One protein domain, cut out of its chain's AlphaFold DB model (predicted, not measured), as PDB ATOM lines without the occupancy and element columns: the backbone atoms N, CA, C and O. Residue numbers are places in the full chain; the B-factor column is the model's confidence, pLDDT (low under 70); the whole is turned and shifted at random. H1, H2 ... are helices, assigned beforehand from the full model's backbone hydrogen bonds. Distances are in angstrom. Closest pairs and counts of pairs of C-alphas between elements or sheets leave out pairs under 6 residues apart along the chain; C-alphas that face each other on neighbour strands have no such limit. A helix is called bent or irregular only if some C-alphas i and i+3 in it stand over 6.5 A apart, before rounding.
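Overview. This is residues 15 to 130 and 145 to 164 of the 296 residues of an uncharacterized protein of Aspergillus arachidicola (UniProt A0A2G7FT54). Helices H2 and H4 pack side by side over part of their lengths, the short H3 is set across residues 117 to 122 of H4, and H1 runs back the opposite way to H4. Beyond H1, H5 and the tiny H6 make an arm, of which residues 157 to 163 stick out. The printed part has 136 residues with six named helices, H1 to H6 in chain order, and no named strand; the class is all helix. It is compact, with a radius of gyration of the C-alphas of 15.7 A and spans of 48 by 36 by 24 A.

Along the chain. Find C-alpha 75 at (-0.727, -56.738, -5.651); from there H2, residues 75 to 91, runs 24.7 A. H4 is residues 111 to 122, 16.1 A, and H3 is residues 95 to 103, 12.5 A. H1, residues 38 to 53, spans 22.9 A and is irregular: C-alphas 39 and 42 are 7.5 A apart. H5, residues 145 to 159, spans 21.1 A; H6, residues 161 to 164, ends at C-alpha (-31.288, -26.198, -11.731).

Arrangement. Begin at the hub, H4: its residues 111 to 115 touch residues 82 to 89 of H2, the same way at a shallow tilt of 26 degrees, with C-alphas Lys 86 and Ala 111 closest at 4.5 A. H3 touches residues 117 to 122 of H4, closest at C-alphas Ile 97 and Ala 122, 6.7 A. H1 and H4 only just touch, only at their ends, with 3 pairs of C-alphas within 8 A; Gln 38 and Ala 122 are closest at 5.1 A. H5 is close to H1 but not clearly touching, C-alphas Val 43 and Val 151 being closest at 7.9 A, and H6 is likewise close to H5 but not clearly touching, C-alphas Tyr 157 and Cys 164 being closest at 6.0 A. Every O i to N i+4 pair is within hydrogen-bond range in H3, H4 and H5, against 10 of 12 in H1 and 12 of 13 in H2; H6 is too short for one.

Size, cuts and confidence. The farthest C-alphas, Glu 71 and Leu 163, are 50.9 A apart. Residues 131 to 144 are not printed, and C-alphas 130 and 145 are 18.8 A apart across the cut. The link from H1 to H2 is long. Look for pLDDT under 70 at residues 126 to 130 and 145 to 164.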
ATOM      1  N   PHE A  15      -3.647 -56.394 -18.043       89.38
ATOM      2  CA  PHE A  15      -4.953 -55.753 -17.924       89.38
ATOM      3  C   PHE A  15      -5.633 -56.256 -16.650       89.38
ATOM      4  O   PHE A  15      -6.345 -57.255 -16.678       89.38
ATOM      5  N   ASP A  16      -5.351 -55.596 -15.529       95.19
ATOM      6  CA  ASP A  16      -5.909 -55.901 -14.216       95.19
ATOM      7  C   ASP A  16      -6.337 -54.626 -13.470       95.19
ATOM      8  O   ASP A  16      -6.028 -53.502 -13.874       95.19
ATOM      9  N   GLN A  17      -7.039 -54.798 -12.348       95.69
ATOM     10  CA  GLN A  17      -7.528 -53.697 -11.506       95.69
ATOM     11  C   GLN A  17      -6.406 -52.812 -10.919       95.69
ATOM     12  O   GLN A  17      -6.685 -51.796 -10.285       95.69
ATOM     13  N   ALA A  18      -5.134 -53.202 -11.055       94.50
ATOM     14  CA  ALA A  18      -3.986 -52.443 -10.571       94.50
ATOM     15  C   ALA A  18      -3.319 -51.586 -11.659       94.50
ATOM     16  O   ALA A  18      -2.308 -50.923 -11.392       94.50
ATOM     17  N   ARG A  19      -3.852 -51.595 -12.888       91.31
ATOM     18  CA  ARG A  19      -3.231 -50.957 -14.052       91.31
ATOM     19  C   ARG A  19      -2.915 -49.478 -13.823       91.31
ATOM     20  O   ARG A  19      -1.768 -49.088 -14.052       91.31
ATOM     21  N   TYR A  20      -3.884 -48.714 -13.319       90.38
ATOM     22  CA  TYR A  20      -3.816 -47.252 -13.183       90.38
ATOM     23  C   TYR A  20      -3.727 -46.748 -11.738       90.38
ATOM     24  O   TYR A  20      -3.916 -45.563 -11.491       90.38
ATOM     25  N   LEU A  21      -3.427 -47.626 -10.774       92.50
ATOM     26  CA  LEU A  21      -3.401 -47.210  -9.373       92.50
ATOM     27  C   LEU A  21      -2.309 -46.168  -9.096       92.50
ATOM     28  O   LEU A  21      -1.162 -46.377  -9.507       92.50
ATOM     29  N   PRO A  22      -2.618 -45.106  -8.327       90.25
ATOM     30  CA  PRO A  22      -1.615 -44.137  -7.911       90.25
ATOM     31  C   PRO A  22      -0.535 -44.781  -7.031       90.25
ATOM     32  O   PRO A  22      -0.814 -45.651  -6.207       90.25
ATOM     33  N   GLU A  23       0.708 -44.312  -7.148       85.81
ATOM     34  CA  GLU A  23       1.844 -44.866  -6.393       85.81
ATOM     35  C   GLU A  23       1.785 -44.563  -4.886       85.81
ATOM     36  O   GLU A  23       2.391 -45.272  -4.079       85.81
ATOM     37  N   SER A  24       1.054 -43.516  -4.483       81.06
ATOM     38  CA  SER A  24       0.999 -43.054  -3.096       81.06
ATOM     39  C   SER A  24      -0.426 -42.902  -2.569       81.06
ATOM     40  O   SER A  24      -1.319 -42.334  -3.201       81.06
ATOM     41  N   ILE A  25      -0.625 -43.384  -1.343       72.56
ATOM     42  CA  ILE A  25      -1.924 -43.372  -0.671       72.56
ATOM     43  C   ILE A  25      -2.089 -42.026   0.027       72.56
ATOM     44  O   ILE A  25      -1.740 -41.860   1.192       72.56
ATOM     45  N   GLY A  26      -2.587 -41.057  -0.739       70.75
ATOM     46  CA  GLY A  26      -2.993 -39.719  -0.288       70.75
ATOM     47  C   GLY A  26      -4.366 -39.301  -0.824       70.75
ATOM     48  O   GLY A  26      -4.706 -38.123  -0.814       70.75
ATOM     49  N   VAL A  27      -5.138 -40.265  -1.327       73.62
ATOM     50  CA  VAL A  27      -6.409 -40.033  -2.011       73.62
ATOM     51  C   VAL A  27      -7.505 -39.655  -1.013       73.62
ATOM     52  O   VAL A  27      -7.766 -40.388  -0.057       73.62
ATOM     53  N   ILE A  28      -8.182 -38.534  -1.269       77.62
ATOM     54  CA  ILE A  28      -9.391 -38.124  -0.554       77.62
ATOM     55  C   ILE A  28     -10.580 -38.418  -1.462       77.62
ATOM     56  O   ILE A  28     -10.799 -37.723  -2.451       77.62
ATOM     57  N   ILE A  29     -11.367 -39.432  -1.109       83.94
ATOM     58  CA  ILE A  29     -12.614 -39.730  -1.814       83.94
ATOM     59  C   ILE A  29     -13.734 -38.956  -1.118       83.94
ATOM     60  O   ILE A  29     -13.985 -39.140   0.075       83.94
ATOM     61  N   HIS A  30     -14.384 -38.049  -1.844       77.94
ATOM     62  CA  HIS A  30     -15.494 -37.272  -1.303       77.94
ATOM     63  C   HIS A  30     -16.701 -38.172  -1.004       77.94
ATOM     64  O   HIS A  30     -16.953 -39.147  -1.709       77.94
ATOM     65  N   ASN A  31     -17.447 -37.856   0.057       76.69
ATOM     66  CA  ASN A  31     -18.630 -38.632   0.422       76.69
ATOM     67  C   ASN A  31     -19.691 -38.541  -0.678       76.69
ATOM     68  O   ASN A  31     -20.099 -37.446  -1.068       76.69
ATOM     69  N   ALA A  32     -20.170 -39.699  -1.124       74.38
ATOM     70  CA  ALA A  32     -21.410 -39.789  -1.876       74.38
ATOM     71  C   ALA A  32     -22.608 -39.652  -0.922       74.38
ATOM     72  O   ALA A  32     -22.504 -39.919   0.275       74.38
ATOM     73  N   HIS A  33     -23.761 -39.241  -1.453       79.38
ATOM     74  CA  HIS A  33     -25.020 -39.336  -0.712       79.38
ATOM     75  C   HIS A  33     -25.305 -40.790  -0.324       79.38
ATOM     76  O   HIS A  33     -24.999 -41.700  -1.091       79.38
ATOM     77  N   ASN A  34     -25.922 -40.994   0.839       91.88
ATOM     78  CA  ASN A  34     -26.170 -42.337   1.352       91.88
ATOM     79  C   ASN A  34     -27.206 -43.081   0.505       91.88
ATOM     80  O   ASN A  34     -28.325 -42.586   0.370       91.88
ATOM     81  N   LEU A  35     -26.859 -44.285   0.042       93.38
ATOM     82  CA  LEU A  35     -27.766 -45.193  -0.663       93.38
ATOM     83  C   LEU A  35     -28.945 -45.593   0.228       93.38
ATOM     84  O   LEU A  35     -28.749 -46.229   1.271       93.38
ATOM     85  N   GLN A  36     -30.158 -45.238  -0.188       91.19
ATOM     86  CA  GLN A  36     -31.407 -45.542   0.515       91.19
ATOM     87  C   GLN A  36     -32.129 -46.779  -0.035       91.19
ATOM     88  O   GLN A  36     -33.051 -47.268   0.609       91.19
ATOM     89  N   GLY A  37     -31.756 -47.290  -1.206       90.62
ATOM     90  CA  GLY A  37     -32.298 -48.533  -1.748       90.62
ATOM     91  C   GLY A  37     -32.389 -48.518  -3.268       90.62
ATOM     92  O   GLY A  37     -31.596 -47.891  -3.963       90.62
ATOM     93  N   GLN A  38     -33.369 -49.237  -3.812       91.50
ATOM     94  CA  GLN A  38     -33.454 -49.473  -5.254       91.50
ATOM     95  C   GLN A  38     -33.670 -48.190  -6.070       91.50
ATOM     96  O   GLN A  38     -33.142 -48.060  -7.173       91.50
ATOM     97  N   LYS A  39     -34.469 -47.247  -5.553       87.81
ATOM     98  CA  LYS A  39     -34.890 -46.051  -6.303       87.81
ATOM     99  C   LYS A  39     -33.726 -45.112  -6.616       87.81
ATOM    100  O   LYS A  39     -33.737 -44.471  -7.661       87.81
ATOM    101  N   ASP A  40     -32.743 -45.040  -5.727       89.50
ATOM    102  CA  ASP A  40     -31.567 -44.184  -5.853       89.50
ATOM    103  C   ASP A  40     -30.287 -44.959  -6.207       89.50
ATOM    104  O   ASP A  40     -29.259 -44.328  -6.438       89.50
ATOM    105  N   ALA A  41     -30.350 -46.291  -6.348       90.38
ATOM    106  CA  ALA A  41     -29.204 -47.145  -6.676       90.38
ATOM    107  C   ALA A  41     -28.450 -46.694  -7.935       90.38
ATOM    108  O   ALA A  41     -27.233 -46.554  -7.893       90.38
ATOM    109  N   LEU A  42     -29.152 -46.386  -9.032       89.38
ATOM    110  CA  LEU A  42     -28.511 -45.942 -10.278       89.38
ATOM    111  C   LEU A  42     -27.769 -44.605 -10.110       89.38
ATOM    112  O   LEU A  42     -26.660 -44.426 -10.615       89.38
ATOM    113  N   VAL A  43     -28.383 -43.655  -9.401       87.44
ATOM    114  CA  VAL A  43     -27.787 -42.337  -9.142       87.44
ATOM    115  C   VAL A  43     -26.584 -42.483  -8.211       87.44
ATOM    116  O   VAL A  43     -25.542 -41.870  -8.441       87.44
ATOM    117  N   TRP A  44     -26.708 -43.322  -7.184       93.81
ATOM    118  CA  TRP A  44     -25.628 -43.648  -6.263       93.81
ATOM    119  C   TRP A  44     -24.446 -44.312  -6.979       93.81
ATOM    120  O   TRP A  44     -23.323 -43.843  -6.814       93.81
ATOM    121  N   THR A  45     -24.694 -45.308  -7.839       93.50
ATOM    122  CA  THR A  45     -23.677 -45.987  -8.660       93.50
ATOM    123  C   THR A  45     -22.827 -44.985  -9.420       93.50
ATOM    124  O   THR A  45     -21.610 -44.976  -9.277       93.50
ATOM    125  N   ARG A  46     -23.455 -44.058 -10.146       90.06
ATOM    126  CA  ARG A  46     -22.707 -43.056 -10.915       90.06
ATOM    127  C   ARG A  46     -21.917 -42.102 -10.044       90.06
ATOM    128  O   ARG A  46     -20.819 -41.700 -10.408       90.06
ATOM    129  N   ARG A  47     -22.464 -41.709  -8.893       89.69
ATOM    130  CA  ARG A  47     -21.741 -40.854  -7.941       89.69
ATOM    131  C   ARG A  47     -20.513 -41.570  -7.392       89.69
ATOM    132  O   ARG A  47     -19.465 -40.943  -7.269       89.69
ATOM    133  N   VAL A  48     -20.636 -42.864  -7.106       94.62
ATOM    134  CA  VAL A  48     -19.518 -43.706  -6.685       94.62
ATOM    135  C   VAL A  48     -18.473 -43.828  -7.790       94.62
ATOM    136  O   VAL A  48     -17.307 -43.529  -7.542       94.62
ATOM    137  N   GLU A  49     -18.884 -44.188  -9.007       93.62
ATOM    138  CA  GLU A  49     -18.000 -44.297 -10.174       93.62
ATOM    139  C   GLU A  49     -17.251 -42.986 -10.427       93.62
ATOM    140  O   GLU A  49     -16.027 -42.989 -10.512       93.62
ATOM    141  N   ASN A  50     -17.957 -41.853 -10.435       88.69
ATOM    142  CA  ASN A  50     -17.356 -40.536 -10.636       88.69
ATOM    143  C   ASN A  50     -16.355 -40.177  -9.526       88.69
ATOM    144  O   ASN A  50     -15.279 -39.653  -9.813       88.69
ATOM    145  N   ALA A  51     -16.682 -40.456  -8.260       91.62
ATOM    146  CA  ALA A  51     -15.790 -40.167  -7.135       91.62
ATOM    147  C   ALA A  51     -14.502 -41.006  -7.185       91.62
ATOM    148  O   ALA A  51     -13.420 -40.511  -6.861       91.62
ATOM    149  N   LEU A  52     -14.606 -42.268  -7.607       94.25
ATOM    150  CA  LEU A  52     -13.452 -43.146  -7.782       94.25
ATOM    151  C   LEU A  52     -12.642 -42.775  -9.026       94.25
ATOM    152  O   LEU A  52     -11.415 -42.743  -8.954       94.25
ATOM    153  N   GLN A  53     -13.307 -42.420 -10.126       92.69
ATOM    154  CA  GLN A  53     -12.662 -41.997 -11.367       92.69
ATOM    155  C   GLN A  53     -11.825 -40.728 -11.182       92.69
ATOM    156  O   GLN A  53     -10.739 -40.628 -11.738       92.69
ATOM    157  N   GLN A  54     -12.271 -39.781 -10.351       88.94
ATOM    158  CA  GLN A  54     -11.490 -38.580 -10.010       88.94
ATOM    159  C   GLN A  54     -10.142 -38.880  -9.337       88.94
ATOM    160  O   GLN A  54      -9.314 -37.980  -9.210       88.94
ATOM    161  N   ASN A  55      -9.938 -40.117  -8.882       90.00
ATOM    162  CA  ASN A  55      -8.749 -40.556  -8.171       90.00
ATOM    163  C   ASN A  55      -8.082 -41.784  -8.820       90.00
ATOM    164  O   ASN A  55      -7.246 -42.416  -8.174       90.00
ATOM    165  N   ASP A  56      -8.473 -42.139 -10.051       93.44
ATOM    166  CA  ASP A  56      -7.989 -43.317 -10.784       93.44
ATOM    167  C   ASP A  56      -8.218 -44.652 -10.034       93.44
ATOM    168  O   ASP A  56      -7.387 -45.562 -10.046       93.44
ATOM    169  N   LEU A  57      -9.354 -44.763  -9.331       96.00
ATOM    170  CA  LEU A  57      -9.720 -45.919  -8.494       96.00
ATOM    171  C   LEU A  57     -10.942 -46.701  -8.998       96.00
ATOM    172  O   LEU A  57     -11.358 -47.653  -8.339       96.00
ATOM    173  N   GLN A  58     -11.554 -46.306 -10.116       95.25
ATOM    174  CA  GLN A  58     -12.821 -46.877 -10.592       95.25
ATOM    175  C   GLN A  58     -12.727 -48.378 -10.903       95.25
ATOM    176  O   GLN A  58     -13.657 -49.124 -10.609       95.25
ATOM    177  N   ASP A  59     -11.576 -48.844 -11.390       96.25
ATOM    178  CA  ASP A  59     -11.374 -50.251 -11.750       96.25
ATOM    179  C   ASP A  59     -11.446 -51.179 -10.517       96.25
ATOM    180  O   ASP A  59     -11.699 -52.373 -10.645       96.25
ATOM    181  N   LEU A  60     -11.273 -50.649  -9.297       97.50
ATOM    182  CA  LEU A  60     -11.298 -51.433  -8.055       97.50
ATOM    183  C   LEU A  60     -12.683 -51.954  -7.667       97.50
ATOM    184  O   LEU A  60     -12.763 -52.847  -6.822       97.50
ATOM    185  N   ILE A  61     -13.749 -51.366  -8.211       97.44
ATOM    186  CA  ILE A  61     -15.129 -51.802  -7.960       97.44
ATOM    187  C   ILE A  61     -15.700 -52.640  -9.107       97.44
ATOM    188  O   ILE A  61     -16.753 -53.257  -8.944       97.44
ATOM    189  N   ASP A  62     -15.005 -52.693 -10.243       94.94
ATOM    190  CA  ASP A  62     -15.432 -53.440 -11.416       94.94
ATOM    191  C   ASP A  62     -14.994 -54.906 -11.303       94.94
ATOM    192  O   ASP A  62     -13.833 -55.265 -11.507       94.94
ATOM    193  N   SER A  63     -15.955 -55.771 -10.975       94.12
ATOM    194  CA  SER A  63     -15.717 -57.212 -10.838       94.12
ATOM    195  C   SER A  63     -15.446 -57.940 -12.164       94.12
ATOM    196  O   SER A  63     -15.062 -59.109 -12.133       94.12
ATOM    197  N   SER A  64     -15.645 -57.283 -13.315       92.69
ATOM    198  CA  SER A  64     -15.317 -57.840 -14.635       92.69
ATOM    199  C   SER A  64     -13.823 -57.734 -14.963       92.69
ATOM    200  O   SER A  64     -13.303 -58.521 -15.756       92.69
ATOM    201  N   ILE A  65     -13.114 -56.802 -14.318       93.56
ATOM    202  CA  ILE A  65     -11.670 -56.632 -14.470       93.56
ATOM    203  C   ILE A  65     -10.964 -57.615 -13.525       93.56
ATOM    204  O   ILE A  65     -11.246 -57.631 -12.323       93.56
ATOM    205  N   PRO A  66     -10.023 -58.443 -14.019       96.00
ATOM    206  CA  PRO A  66      -9.337 -59.400 -13.170       96.00
ATOM    207  C   PRO A  66      -8.469 -58.686 -12.130       96.00
ATOM    208  O   PRO A  66      -7.888 -57.625 -12.366       96.00
ATOM    209  N   ARG A  67      -8.353 -59.300 -10.955       96.31
ATOM    210  CA  ARG A  67      -7.450 -58.837  -9.899       96.31
ATOM    211  C   ARG A  67      -6.000 -59.121 -10.295       96.31
ATOM    212  O   ARG A  67      -5.747 -60.145 -10.934       96.31
ATOM    213  N   PRO A  68      -5.035 -58.293  -9.862       96.19
ATOM    214  CA  PRO A  68      -3.625 -58.631 -10.024       96.19
ATOM    215  C   PRO A  68      -3.309 -59.963  -9.329       96.19
ATOM    216  O   PRO A  68      -3.832 -60.252  -8.247       96.19
ATOM    217  N   SER A  69      -2.422 -60.769  -9.921       94.50
ATOM    218  CA  SER A  69      -1.937 -61.996  -9.272       94.50
ATOM    219  C   SER A  69      -1.142 -61.654  -8.005       94.50
ATOM    220  O   SER A  69      -0.590 -60.561  -7.888       94.50
ATOM    221  N   LYS A  70      -1.063 -62.583  -7.044       94.06
ATOM    222  CA  LYS A  70      -0.354 -62.362  -5.767       94.06
ATOM    223  C   LYS A  70       1.147 -62.136  -5.945       94.06
ATOM    224  O   LYS A  70       1.783 -61.525  -5.093       94.06
ATOM    225  N   GLU A  71       1.686 -62.625  -7.051       93.94
ATOM    226  CA  GLU A  71       3.077 -62.508  -7.464       93.94
ATOM    227  C   GLU A  71       3.356 -61.153  -8.139       93.94
ATOM    228  O   GLU A  71       4.514 -60.768  -8.294       93.94
ATOM    229  N   SER A  72       2.311 -60.405  -8.516       92.19
ATOM    230  CA  SER A  72       2.452 -59.071  -9.095       92.19
ATOM    231  C   SER A  72       3.033 -58.092  -8.069       92.19
ATOM    232  O   SER A  72       2.505 -57.980  -6.956       92.19
ATOM    233  N   PRO A  73       4.036 -57.271  -8.439       91.50
ATOM    234  CA  PRO A  73       4.554 -56.225  -7.556       91.50
ATOM    235  C   PRO A  73       3.478 -55.193  -7.178       91.50
ATOM    236  O   PRO A  73       3.572 -54.547  -6.135       91.50
ATOM    237  N   LYS A  74       2.416 -55.066  -7.988       92.31
ATOM    238  CA  LYS A  74       1.286 -54.168  -7.724       92.31
ATOM    239  C   LYS A  74       0.221 -54.767  -6.797       92.31
ATOM    240  O   LYS A  74      -0.648 -54.030  -6.334       92.31
ATOM    241  N   TYR A  75       0.286 -56.062  -6.472       94.75
ATOM    242  CA  TYR A  75      -0.727 -56.738  -5.651       94.75
ATOM    243  C   TYR A  75      -0.892 -56.099  -4.270       94.75
ATOM    244  O   TYR A  75      -2.010 -55.854  -3.816       94.75
ATOM    245  N   ALA A  76       0.222 -55.792  -3.600       94.50
ATOM    246  CA  ALA A  76       0.192 -55.183  -2.273       94.50
ATOM    247  C   ALA A  76      -0.481 -53.800  -2.290       94.50
ATOM    248  O   ALA A  76      -1.256 -53.473  -1.385       94.50
ATOM    249  N   LEU A  77      -0.215 -53.017  -3.339       94.75
ATOM    250  CA  LEU A  77      -0.795 -51.693  -3.545       94.75
ATOM    251  C   LEU A  77      -2.298 -51.792  -3.827       94.75
ATOM    252  O   LEU A  77      -3.094 -51.185  -3.109       94.75
ATOM    253  N   TRP A  78      -2.685 -52.635  -4.786       96.56
ATOM    254  CA  TRP A  78      -4.083 -52.939  -5.102       96.56
ATOM    255  C   TRP A  78      -4.867 -53.389  -3.874       96.56
ATOM    256  O   TRP A  78      -5.916 -52.828  -3.566       96.56
ATOM    257  N   ARG A  79      -4.323 -54.329  -3.094       96.94
ATOM    258  CA  ARG A  79      -4.962 -54.825  -1.870       96.94
ATOM    259  C   ARG A  79      -5.205 -53.701  -0.864       96.94
ATOM    260  O   ARG A  79      -6.233 -53.698  -0.187       96.94
ATOM    261  N   LYS A  80      -4.269 -52.758  -0.740       95.75
ATOM    262  CA  LYS A  80      -4.397 -51.624   0.180       95.75
ATOM    263  C   LYS A  80      -5.475 -50.645  -0.291       95.75
ATOM    264  O   LYS A  80      -6.327 -50.276   0.517       95.75
ATOM    265  N   TYR A  81      -5.492 -50.288  -1.575       96.62
ATOM    266  CA  TYR A  81      -6.537 -49.426  -2.138       96.62
ATOM    267  C   TYR A  81      -7.916 -50.076  -2.119       96.62
ATOM    268  O   TYR A  81      -8.877 -49.434  -1.714       96.62
ATOM    269  N   SER A  82      -8.021 -51.354  -2.466       97.50
ATOM    270  CA  SER A  82      -9.287 -52.086  -2.446       97.50
ATOM    271  C   SER A  82      -9.906 -52.104  -1.038       97.50
ATOM    272  O   SER A  82     -11.098 -51.850  -0.865       97.50
ATOM    273  N   LYS A  83      -9.092 -52.265   0.017       96.19
ATOM    274  CA  LYS A  83      -9.567 -52.147   1.410       96.19
ATOM    275  C   LYS A  83      -9.969 -50.722   1.793       96.19
ATOM    276  O   LYS A  83     -10.942 -50.553   2.527       96.19
ATOM    277  N   LEU A  84      -9.246 -49.714   1.303       95.50
ATOM    278  CA  LEU A  84      -9.587 -48.303   1.507       95.50
ATOM    279  C   LEU A  84     -10.932 -47.971   0.851       95.50
ATOM    280  O   LEU A  84     -11.823 -47.464   1.528       95.50
ATOM    281  N   VAL A  85     -11.101 -48.318  -0.427       96.69
ATOM    282  CA  VAL A  85     -12.339 -48.099  -1.185       96.69
ATOM    283  C   VAL A  85     -13.500 -48.841  -0.540       96.69
ATOM    284  O   VAL A  85     -14.546 -48.241  -0.340       96.69
ATOM    285  N   LYS A  86     -13.319 -50.094  -0.103       96.31
ATOM    286  CA  LYS A  86     -14.340 -50.816   0.669       96.31
ATOM    287  C   LYS A  86     -14.759 -50.051   1.935       96.31
ATOM    288  O   LYS A  86     -15.950 -49.932   2.217       96.31
ATOM    289  N   GLY A  87     -13.790 -49.552   2.706       94.31
ATOM    290  CA  GLY A  87     -14.054 -48.766   3.913       94.31
ATOM    291  C   GLY A  87     -14.821 -47.479   3.612       94.31
ATOM    292  O   GLY A  87     -15.764 -47.145   4.322       94.31
ATOM    293  N   TRP A  88     -14.465 -46.795   2.526       95.69
ATOM    294  CA  TRP A  88     -15.176 -45.611   2.061       95.69
ATOM    295  C   TRP A  88     -16.585 -45.939   1.544       95.69
ATOM    296  O   TRP A  88     -17.535 -45.292   1.975       95.69
ATOM    297  N   LEU A  89     -16.763 -46.985   0.728       96.31
ATOM    298  CA  LEU A  89     -18.072 -47.446   0.244       96.31
ATOM    299  C   LEU A  89     -19.031 -47.668   1.410       96.31
ATOM    300  O   LEU A  89     -20.175 -47.229   1.351       96.31
ATOM    301  N   PHE A  90     -18.550 -48.263   2.503       94.44
ATOM    302  CA  PHE A  90     -19.341 -48.469   3.715       94.44
ATOM    303  C   PHE A  90     -19.914 -47.161   4.287       94.44
ATOM    304  O   PHE A  90     -21.045 -47.149   4.764       94.44
ATOM    305  N   THR A  91     -19.178 -46.049   4.206       93.94
ATOM    306  CA  THR A  91     -19.651 -44.735   4.686       93.94
ATOM    307  C   THR A  91     -20.715 -44.093   3.796       93.94
ATOM    308  O   THR A  91     -21.343 -43.124   4.208       93.94
ATOM    309  N   THR A  92     -20.943 -44.642   2.600       95.19
ATOM    310  CA  THR A  92     -21.941 -44.152   1.633       95.19
ATOM    311  C   THR A  92     -23.260 -44.928   1.696       95.19
ATOM    312  O   THR A  92     -24.102 -44.797   0.809       95.19
ATOM    313  N   LEU A  93     -23.453 -45.764   2.718       95.12
ATOM    314  CA  LEU A  93     -24.637 -46.607   2.875       95.12
ATOM    315  C   LEU A  93     -25.540 -46.074   3.984       95.12
ATOM    316  O   LEU A  93     -25.080 -45.521   4.981       95.12
ATOM    317  N   SER A  94     -26.846 -46.269   3.828       94.88
ATOM    318  CA  SER A  94     -27.796 -46.070   4.923       94.88
ATOM    319  C   SER A  94     -27.757 -47.228   5.929       94.88
ATOM    320  O   SER A  94     -27.369 -48.356   5.611       94.88
ATOM    321  N   ASP A  95     -28.226 -46.962   7.150       93.75
ATOM    322  CA  ASP A  95     -28.204 -47.931   8.251       93.75
ATOM    323  C   ASP A  95     -28.932 -49.242   7.934       93.75
ATOM    324  O   ASP A  95     -28.536 -50.298   8.428       93.75
ATOM    325  N   HIS A  96     -30.002 -49.203   7.136       94.06
ATOM    326  CA  HIS A  96     -30.746 -50.417   6.803       94.06
ATOM    327  C   HIS A  96     -29.981 -51.293   5.799       94.06
ATOM    328  O   HIS A  96     -29.868 -52.489   6.042       94.06
ATOM    329  N   ILE A  97     -29.357 -50.719   4.759       94.25
ATOM    330  CA  ILE A  97     -28.484 -51.472   3.838       94.25
ATOM    331  C   ILE A  97     -27.311 -52.092   4.606       94.25
ATOM    332  O   ILE A  97     -26.974 -53.259   4.408       94.25
ATOM    333  N   VAL A  98     -26.718 -51.343   5.543       94.25
ATOM    334  CA  VAL A  98     -25.653 -51.856   6.418       94.25
ATOM    335  C   VAL A  98     -26.132 -53.042   7.258       94.25
ATOM    336  O   VAL A  98     -25.393 -54.018   7.406       94.25
ATOM    337  N   LYS A  99     -27.343 -52.979   7.825       92.88
ATOM    338  CA  LYS A  99     -27.925 -54.088   8.599       92.88
ATOM    339  C   LYS A  99     -28.114 -55.329   7.727       92.88
ATOM    340  O   LYS A  99     -27.645 -56.393   8.119       92.88
ATOM    341  N   GLU A 100     -28.700 -55.185   6.542       92.06
ATOM    342  CA  GLU A 100     -28.905 -56.295   5.601       92.06
ATOM    343  C   GLU A 100     -27.583 -56.963   5.193       92.06
ATOM    344  O   GLU A 100     -27.436 -58.184   5.288       92.06
ATOM    345  N   LEU A 101     -26.565 -56.169   4.844       92.56
ATOM    346  CA  LEU A 101     -25.235 -56.687   4.502       92.56
ATOM    347  C   LEU A 101     -24.557 -57.416   5.671       92.56
ATOM    348  O   LEU A 101     -23.775 -58.336   5.448       92.56
ATOM    349  N   ARG A 102     -24.843 -57.038   6.923       89.88
ATOM    350  CA  ARG A 102     -24.333 -57.747   8.110       89.88
ATOM    351  C   ARG A 102     -25.065 -59.066   8.359       89.88
ATOM    352  O   ARG A 102     -24.447 -60.009   8.852       89.88
ATOM    353  N   TYR A 103     -26.350 -59.155   8.016       88.94
ATOM    354  CA  TYR A 103     -27.134 -60.380   8.183       88.94
ATOM    355  C   TYR A 103     -26.795 -61.469   7.160       88.94
ATOM    356  O   TYR A 103     -26.973 -62.648   7.467       88.94
ATOM    357  N   SER A 104     -26.232 -61.116   5.999       83.25
ATOM    358  CA  SER A 104     -25.870 -62.079   4.944       83.25
ATOM    359  C   SER A 104     -24.776 -63.089   5.339       83.25
ATOM    360  O   SER A 104     -24.508 -64.020   4.579       83.25
ATOM    361  N   LYS A 105     -24.114 -62.911   6.500       80.81
ATOM    362  CA  LYS A 105     -22.966 -63.702   7.010       80.81
ATOM    363  C   LYS A 105     -21.790 -63.841   6.030       80.81
ATOM    364  O   LYS A 105     -20.851 -64.585   6.302       80.81
ATOM    365  N   THR A 106     -21.816 -63.119   4.913       88.25
ATOM    366  CA  THR A 106     -20.797 -63.179   3.870       88.25
ATOM    367  C   THR A 106     -19.752 -62.109   4.139       88.25
ATOM    368  O   THR A 106     -20.075 -60.948   4.387       88.25
ATOM    369  N   THR A 107     -18.476 -62.487   4.100       89.69
ATOM    370  CA  THR A 107     -17.374 -61.532   4.209       89.69
ATOM    371  C   THR A 107     -16.935 -61.106   2.820       89.69
ATOM    372  O   THR A 107     -16.461 -61.930   2.045       89.69
ATOM    373  N   TYR A 108     -17.045 -59.816   2.530       93.62
ATOM    374  CA  TYR A 108     -16.539 -59.220   1.295       93.62
ATOM    375  C   TYR A 108     -15.140 -58.686   1.582       93.62
ATOM    376  O   TYR A 108     -15.013 -57.755   2.380       93.62
ATOM    377  N   GLU A 109     -14.074 -59.293   1.059       94.88
ATOM    378  CA  GLU A 109     -12.715 -58.862   1.427       94.88
ATOM    379  C   GLU A 109     -12.332 -57.570   0.692       94.88
ATOM    380  O   GLU A 109     -11.736 -56.673   1.302       94.88
ATOM    381  N   TYR A 110     -12.739 -57.465  -0.574       97.56
ATOM    382  CA  TYR A 110     -12.308 -56.439  -1.523       97.56
ATOM    383  C   TYR A 110     -13.464 -55.541  -1.996       97.56
ATOM    384  O   TYR A 110     -14.640 -55.829  -1.758       97.56
ATOM    385  N   ALA A 111     -13.117 -54.398  -2.589       97.31
ATOM    386  CA  ALA A 111     -14.061 -53.358  -2.999       97.31
ATOM    387  C   ALA A 111     -15.064 -53.825  -4.062       97.31
ATOM    388  O   ALA A 111     -16.244 -53.536  -3.918       97.31
ATOM    389  N   ASP A 112     -14.625 -54.571  -5.070       97.25
ATOM    390  CA  ASP A 112     -15.443 -55.149  -6.142       97.25
ATOM    391  C   ASP A 112     -16.522 -56.106  -5.611       97.25
ATOM    392  O   ASP A 112     -17.706 -55.957  -5.916       97.25
ATOM    393  N   GLU A 113     -16.137 -57.043  -4.741       96.12
ATOM    394  CA  GLU A 113     -17.069 -57.942  -4.044       96.12
ATOM    395  C   GLU A 113     -18.098 -57.159  -3.229       96.12
ATOM    396  O   GLU A 113     -19.293 -57.461  -3.257       96.12
ATOM    397  N   PHE A 114     -17.627 -56.161  -2.480       97.06
ATOM    398  CA  PHE A 114     -18.477 -55.383  -1.591       97.06
ATOM    399  C   PHE A 114     -19.437 -54.480  -2.367       97.06
ATOM    400  O   PHE A 114     -20.614 -54.408  -2.027       97.06
ATOM    401  N   TYR A 115     -18.964 -53.845  -3.436       96.81
ATOM    402  CA  TYR A 115     -19.768 -53.023  -4.332       96.81
ATOM    403  C   TYR A 115     -20.884 -53.842  -4.987       96.81
ATOM    404  O   TYR A 115     -22.057 -53.477  -4.900       96.81
ATOM    405  N   LYS A 116     -20.550 -55.017  -5.535       94.88
ATOM    406  CA  LYS A 116     -21.538 -55.947  -6.096       94.88
ATOM    407  C   LYS A 116     -22.583 -56.377  -5.065       94.88
ATOM    408  O   LYS A 116     -23.775 -56.446  -5.378       94.88
ATOM    409  N   ALA A 117     -22.156 -56.644  -3.832       95.12
ATOM    410  CA  ALA A 117     -23.060 -56.992  -2.743       95.12
ATOM    411  C   ALA A 117     -23.997 -55.838  -2.369       95.12
ATOM    412  O   ALA A 117     -25.193 -56.069  -2.223       95.12
ATOM    413  N   ILE A 118     -23.483 -54.606  -2.283       95.56
ATOM    414  CA  ILE A 118     -24.294 -53.405  -2.039       95.56
ATOM    415  C   ILE A 118     -25.401 -53.293  -3.084       95.56
ATOM    416  O   ILE A 118     -26.564 -53.144  -2.715       95.56
ATOM    417  N   LEU A 119     -25.051 -53.398  -4.369       94.38
ATOM    418  CA  LEU A 119     -26.028 -53.300  -5.451       94.38
ATOM    419  C   LEU A 119     -27.068 -54.411  -5.359       94.38
ATOM    420  O   LEU A 119     -28.261 -54.124  -5.381       94.38
ATOM    421  N   THR A 120     -26.626 -55.652  -5.151       92.94
ATOM    422  CA  THR A 120     -27.521 -56.806  -4.981       92.94
ATOM    423  C   THR A 120     -28.496 -56.590  -3.820       92.94
ATOM    424  O   THR A 120     -29.687 -56.859  -3.955       92.94
ATOM    425  N   THR A 121     -28.020 -56.083  -2.681       93.44
ATOM    426  CA  THR A 121     -28.862 -55.800  -1.512       93.44
ATOM    427  C   THR A 121     -29.822 -54.642  -1.772       93.44
ATOM    428  O   THR A 121     -31.006 -54.752  -1.462       93.44
ATOM    429  N   ALA A 122     -29.351 -53.549  -2.370       92.38
ATOM    430  CA  ALA A 122     -30.163 -52.360  -2.606       92.38
ATOM    431  C   ALA A 122     -31.253 -52.578  -3.661       92.38
ATOM    432  O   ALA A 122     -32.332 -51.999  -3.543       92.38
ATOM    433  N   THR A 123     -31.005 -53.414  -4.673       89.44
ATOM    434  CA  THR A 123     -31.973 -53.719  -5.738       89.44
ATOM    435  C   THR A 123     -32.843 -54.942  -5.450       89.44
ATOM    436  O   THR A 123     -33.675 -55.302  -6.281       89.44
ATOM    437  N   GLY A 124     -32.679 -55.590  -4.290       84.38
ATOM    438  CA  GLY A 124     -33.445 -56.785  -3.930       84.38
ATOM    439  C   GLY A 124     -33.081 -58.021  -4.760       84.38
ATOM    440  O   GLY A 124     -33.923 -58.887  -4.981       84.38
ATOM    441  N   GLY A 125     -31.841 -58.107  -5.245       71.88
ATOM    442  CA  GLY A 125     -31.354 -59.248  -6.016       71.88
ATOM    443  C   GLY A 125     -31.833 -59.288  -7.466       71.88
ATOM    444  O   GLY A 125     -31.669 -60.323  -8.116       71.88
ATOM    445  N   LEU A 126     -32.385 -58.184  -7.985       54.78
ATOM    446  CA  LEU A 126     -32.516 -57.988  -9.426       54.78
ATOM    447  C   LEU A 126     -31.105 -57.981 -10.017       54.78
ATOM    448  O   LEU A 126     -30.340 -57.028  -9.853       54.78
ATOM    449  N   ARG A 127     -30.756 -59.122 -10.612       48.78
ATOM    450  CA  ARG A 127     -29.579 -59.300 -11.454       48.78
ATOM    451  C   ARG A 127     -29.734 -58.330 -12.629       48.78
ATOM    452  O   ARG A 127     -30.854 -58.114 -13.072       48.78
ATOM    453  N   ASP A 128     -28.624 -57.755 -13.072       47.19
ATOM    454  CA  ASP A 128     -28.506 -56.917 -14.276       47.19
ATOM    455  C   ASP A 128     -28.625 -55.396 -14.047       47.19
ATOM    456  O   ASP A 128     -29.547 -54.711 -14.479       47.19
ATOM    457  N   LEU A 129     -27.601 -54.842 -13.384       51.88
ATOM    458  CA  LEU A 129     -27.104 -53.485 -13.676       51.88
ATOM    459  C   LEU A 129     -25.885 -53.511 -14.629       51.88
ATOM    460  O   LEU A 129     -25.411 -52.453 -15.036       51.88
ATOM    461  N   ASP A 130     -25.403 -54.707 -14.999       46.28
ATOM    462  CA  ASP A 130     -24.263 -54.928 -15.908       46.28
ATOM    463  C   ASP A 130     -24.643 -54.833 -17.402       46.28
ATOM    464  O   ASP A 130     -23.763 -54.854 -18.265       46.28
ATOM    465  N   PRO A 145     -38.252 -44.386 -20.991       48.25
ATOM    466  CA  PRO A 145     -37.774 -43.100 -21.503       48.25
ATOM    467  C   PRO A 145     -37.582 -42.059 -20.394       48.25
ATOM    468  O   PRO A 145     -36.687 -41.223 -20.481       48.25
ATOM    469  N   TYR A 146     -38.361 -42.118 -19.307       49.91
ATOM    470  CA  TYR A 146     -38.207 -41.167 -18.204       49.91
ATOM    471  C   TYR A 146     -36.942 -41.419 -17.391       49.91
ATOM    472  O   TYR A 146     -36.324 -40.459 -16.946       49.91
ATOM    473  N   ARG A 147     -36.501 -42.672 -17.227       47.47
ATOM    474  CA  ARG A 147     -35.241 -42.960 -16.520       47.47
ATOM    475  C   ARG A 147     -34.043 -42.408 -17.273       47.47
ATOM    476  O   ARG A 147     -33.201 -41.761 -16.662       47.47
ATOM    477  N   GLU A 148     -33.995 -42.597 -18.586       50.53
ATOM    478  CA  GLU A 148     -32.931 -42.057 -19.439       50.53
ATOM    479  C   GLU A 148     -32.948 -40.526 -19.476       50.53
ATOM    480  O   GLU A 148     -31.903 -39.882 -19.371       50.53
ATOM    481  N   ILE A 149     -34.139 -39.925 -19.525       56.53
ATOM    482  CA  ILE A 149     -34.300 -38.474 -19.425       56.53
ATOM    483  C   ILE A 149     -33.820 -37.969 -18.059       56.53
ATOM    484  O   ILE A 149     -33.043 -37.023 -18.014       56.53
ATOM    485  N   MET A 150     -34.199 -38.606 -16.948       55.88
ATOM    486  CA  MET A 150     -33.756 -38.220 -15.598       55.88
ATOM    487  C   MET A 150     -32.239 -38.355 -15.434       55.88
ATOM    488  O   MET A 150     -31.599 -37.520 -14.807       55.88
ATOM    489  N   VAL A 151     -31.651 -39.367 -16.065       55.34
ATOM    490  CA  VAL A 151     -30.205 -39.582 -16.170       55.34
ATOM    491  C   VAL A 151     -29.501 -38.423 -16.881       55.34
ATOM    492  O   VAL A 151     -28.470 -37.955 -16.399       55.34
ATOM    493  N   VAL A 152     -30.045 -37.961 -18.009       62.44
ATOM    494  CA  VAL A 152     -29.499 -36.828 -18.770       62.44
ATOM    495  C   VAL A 152     -29.718 -35.518 -18.015       62.44
ATOM    496  O   VAL A 152     -28.813 -34.689 -17.956       62.44
ATOM    497  N   LEU A 153     -30.886 -35.336 -17.396       60.38
ATOM    498  CA  LEU A 153     -31.205 -34.161 -16.588       60.38
ATOM    499  C   LEU A 153     -30.314 -34.062 -15.343       60.38
ATOM    500  O   LEU A 153     -29.878 -32.964 -15.015       60.38
ATOM    501  N   GLU A 154     -29.976 -35.180 -14.699       62.78
ATOM    502  CA  GLU A 154     -29.028 -35.212 -13.577       62.78
ATOM    503  C   GLU A 154     -27.597 -34.916 -14.048       62.78
ATOM    504  O   GLU A 154     -26.884 -34.167 -13.388       62.78
ATOM    505  N   GLN A 155     -27.165 -35.419 -15.211       57.81
ATOM    506  CA  GLN A 155     -25.856 -35.050 -15.769       57.81
ATOM    507  C   GLN A 155     -25.790 -33.542 -16.064       57.81
ATOM    508  O   GLN A 155     -24.828 -32.870 -15.701       57.81
ATOM    509  N   VAL A 156     -26.866 -32.980 -16.624       60.16
ATOM    510  CA  VAL A 156     -27.028 -31.530 -16.807       60.16
ATOM    511  C   VAL A 156     -27.049 -30.789 -15.463       60.16
ATOM    512  O   VAL A 156     -26.483 -29.701 -15.373       60.16
ATOM    513  N   TYR A 157     -27.645 -31.367 -14.415       61.22
ATOM    514  CA  TYR A 157     -27.645 -30.816 -13.055       61.22
ATOM    515  C   TYR A 157     -26.230 -30.738 -12.475       61.22
ATOM    516  O   TYR A 157     -25.851 -29.713 -11.910       61.22
ATOM    517  N   GLN A 158     -25.431 -31.793 -12.643       54.38
ATOM    518  CA  GLN A 158     -24.046 -31.845 -12.167       54.38
ATOM    519  C   GLN A 158     -23.136 -30.891 -12.957       54.38
ATOM    520  O   GLN A 158     -22.346 -30.155 -12.363       54.38
ATOM    521  N   ASP A 159     -23.285 -30.849 -14.283       52.91
ATOM    522  CA  ASP A 159     -22.435 -30.043 -15.168       52.91
ATOM    523  C   ASP A 159     -22.823 -28.556 -15.167       52.91
ATOM    524  O   ASP A 159     -21.990 -27.675 -15.405       52.91
ATOM    525  N   MET A 160     -24.095 -28.251 -14.891       59.47
ATOM    526  CA  MET A 160     -24.639 -26.894 -14.850       59.47
ATOM    527  C   MET A 160     -25.572 -26.671 -13.644       59.47
ATOM    528  O   MET A 160     -26.748 -26.345 -13.833       59.47
ATOM    529  N   PRO A 161     -25.061 -26.695 -12.394       50.94
ATOM    530  CA  PRO A 161     -25.882 -26.537 -11.183       50.94
ATOM    531  C   PRO A 161     -26.705 -25.238 -11.172       50.94
ATOM    532  O   PRO A 161     -27.816 -25.164 -10.649       50.94
ATOM    533  N   SER A 162     -26.181 -24.202 -11.836       54.09
ATOM    534  CA  SER A 162     -26.824 -22.900 -12.016       54.09
ATOM    535  C   SER A 162     -28.148 -22.925 -12.783       54.09
ATOM    536  O   SER A 162     -28.938 -21.991 -12.630       54.09
ATOM    537  N   LEU A 163     -28.349 -23.930 -13.640       51.16
ATOM    538  CA  LEU A 163     -29.552 -24.130 -14.452       51.16
ATOM    539  C   LEU A 163     -30.680 -24.733 -13.602       51.16
ATOM    540  O   LEU A 163     -31.854 -24.452 -13.831       51.16
ATOM    541  N   CYS A 164     -30.329 -25.492 -12.566       52.78
ATOM    542  CA  CYS A 164     -31.288 -26.198 -11.731       52.78
ATOM    543  C   CYS A 164     -31.925 -25.322 -10.655       52.78
ATOM    544  O   CYS A 164     -33.138 -25.400 -10.468       52.78
TER     545      CYS A 164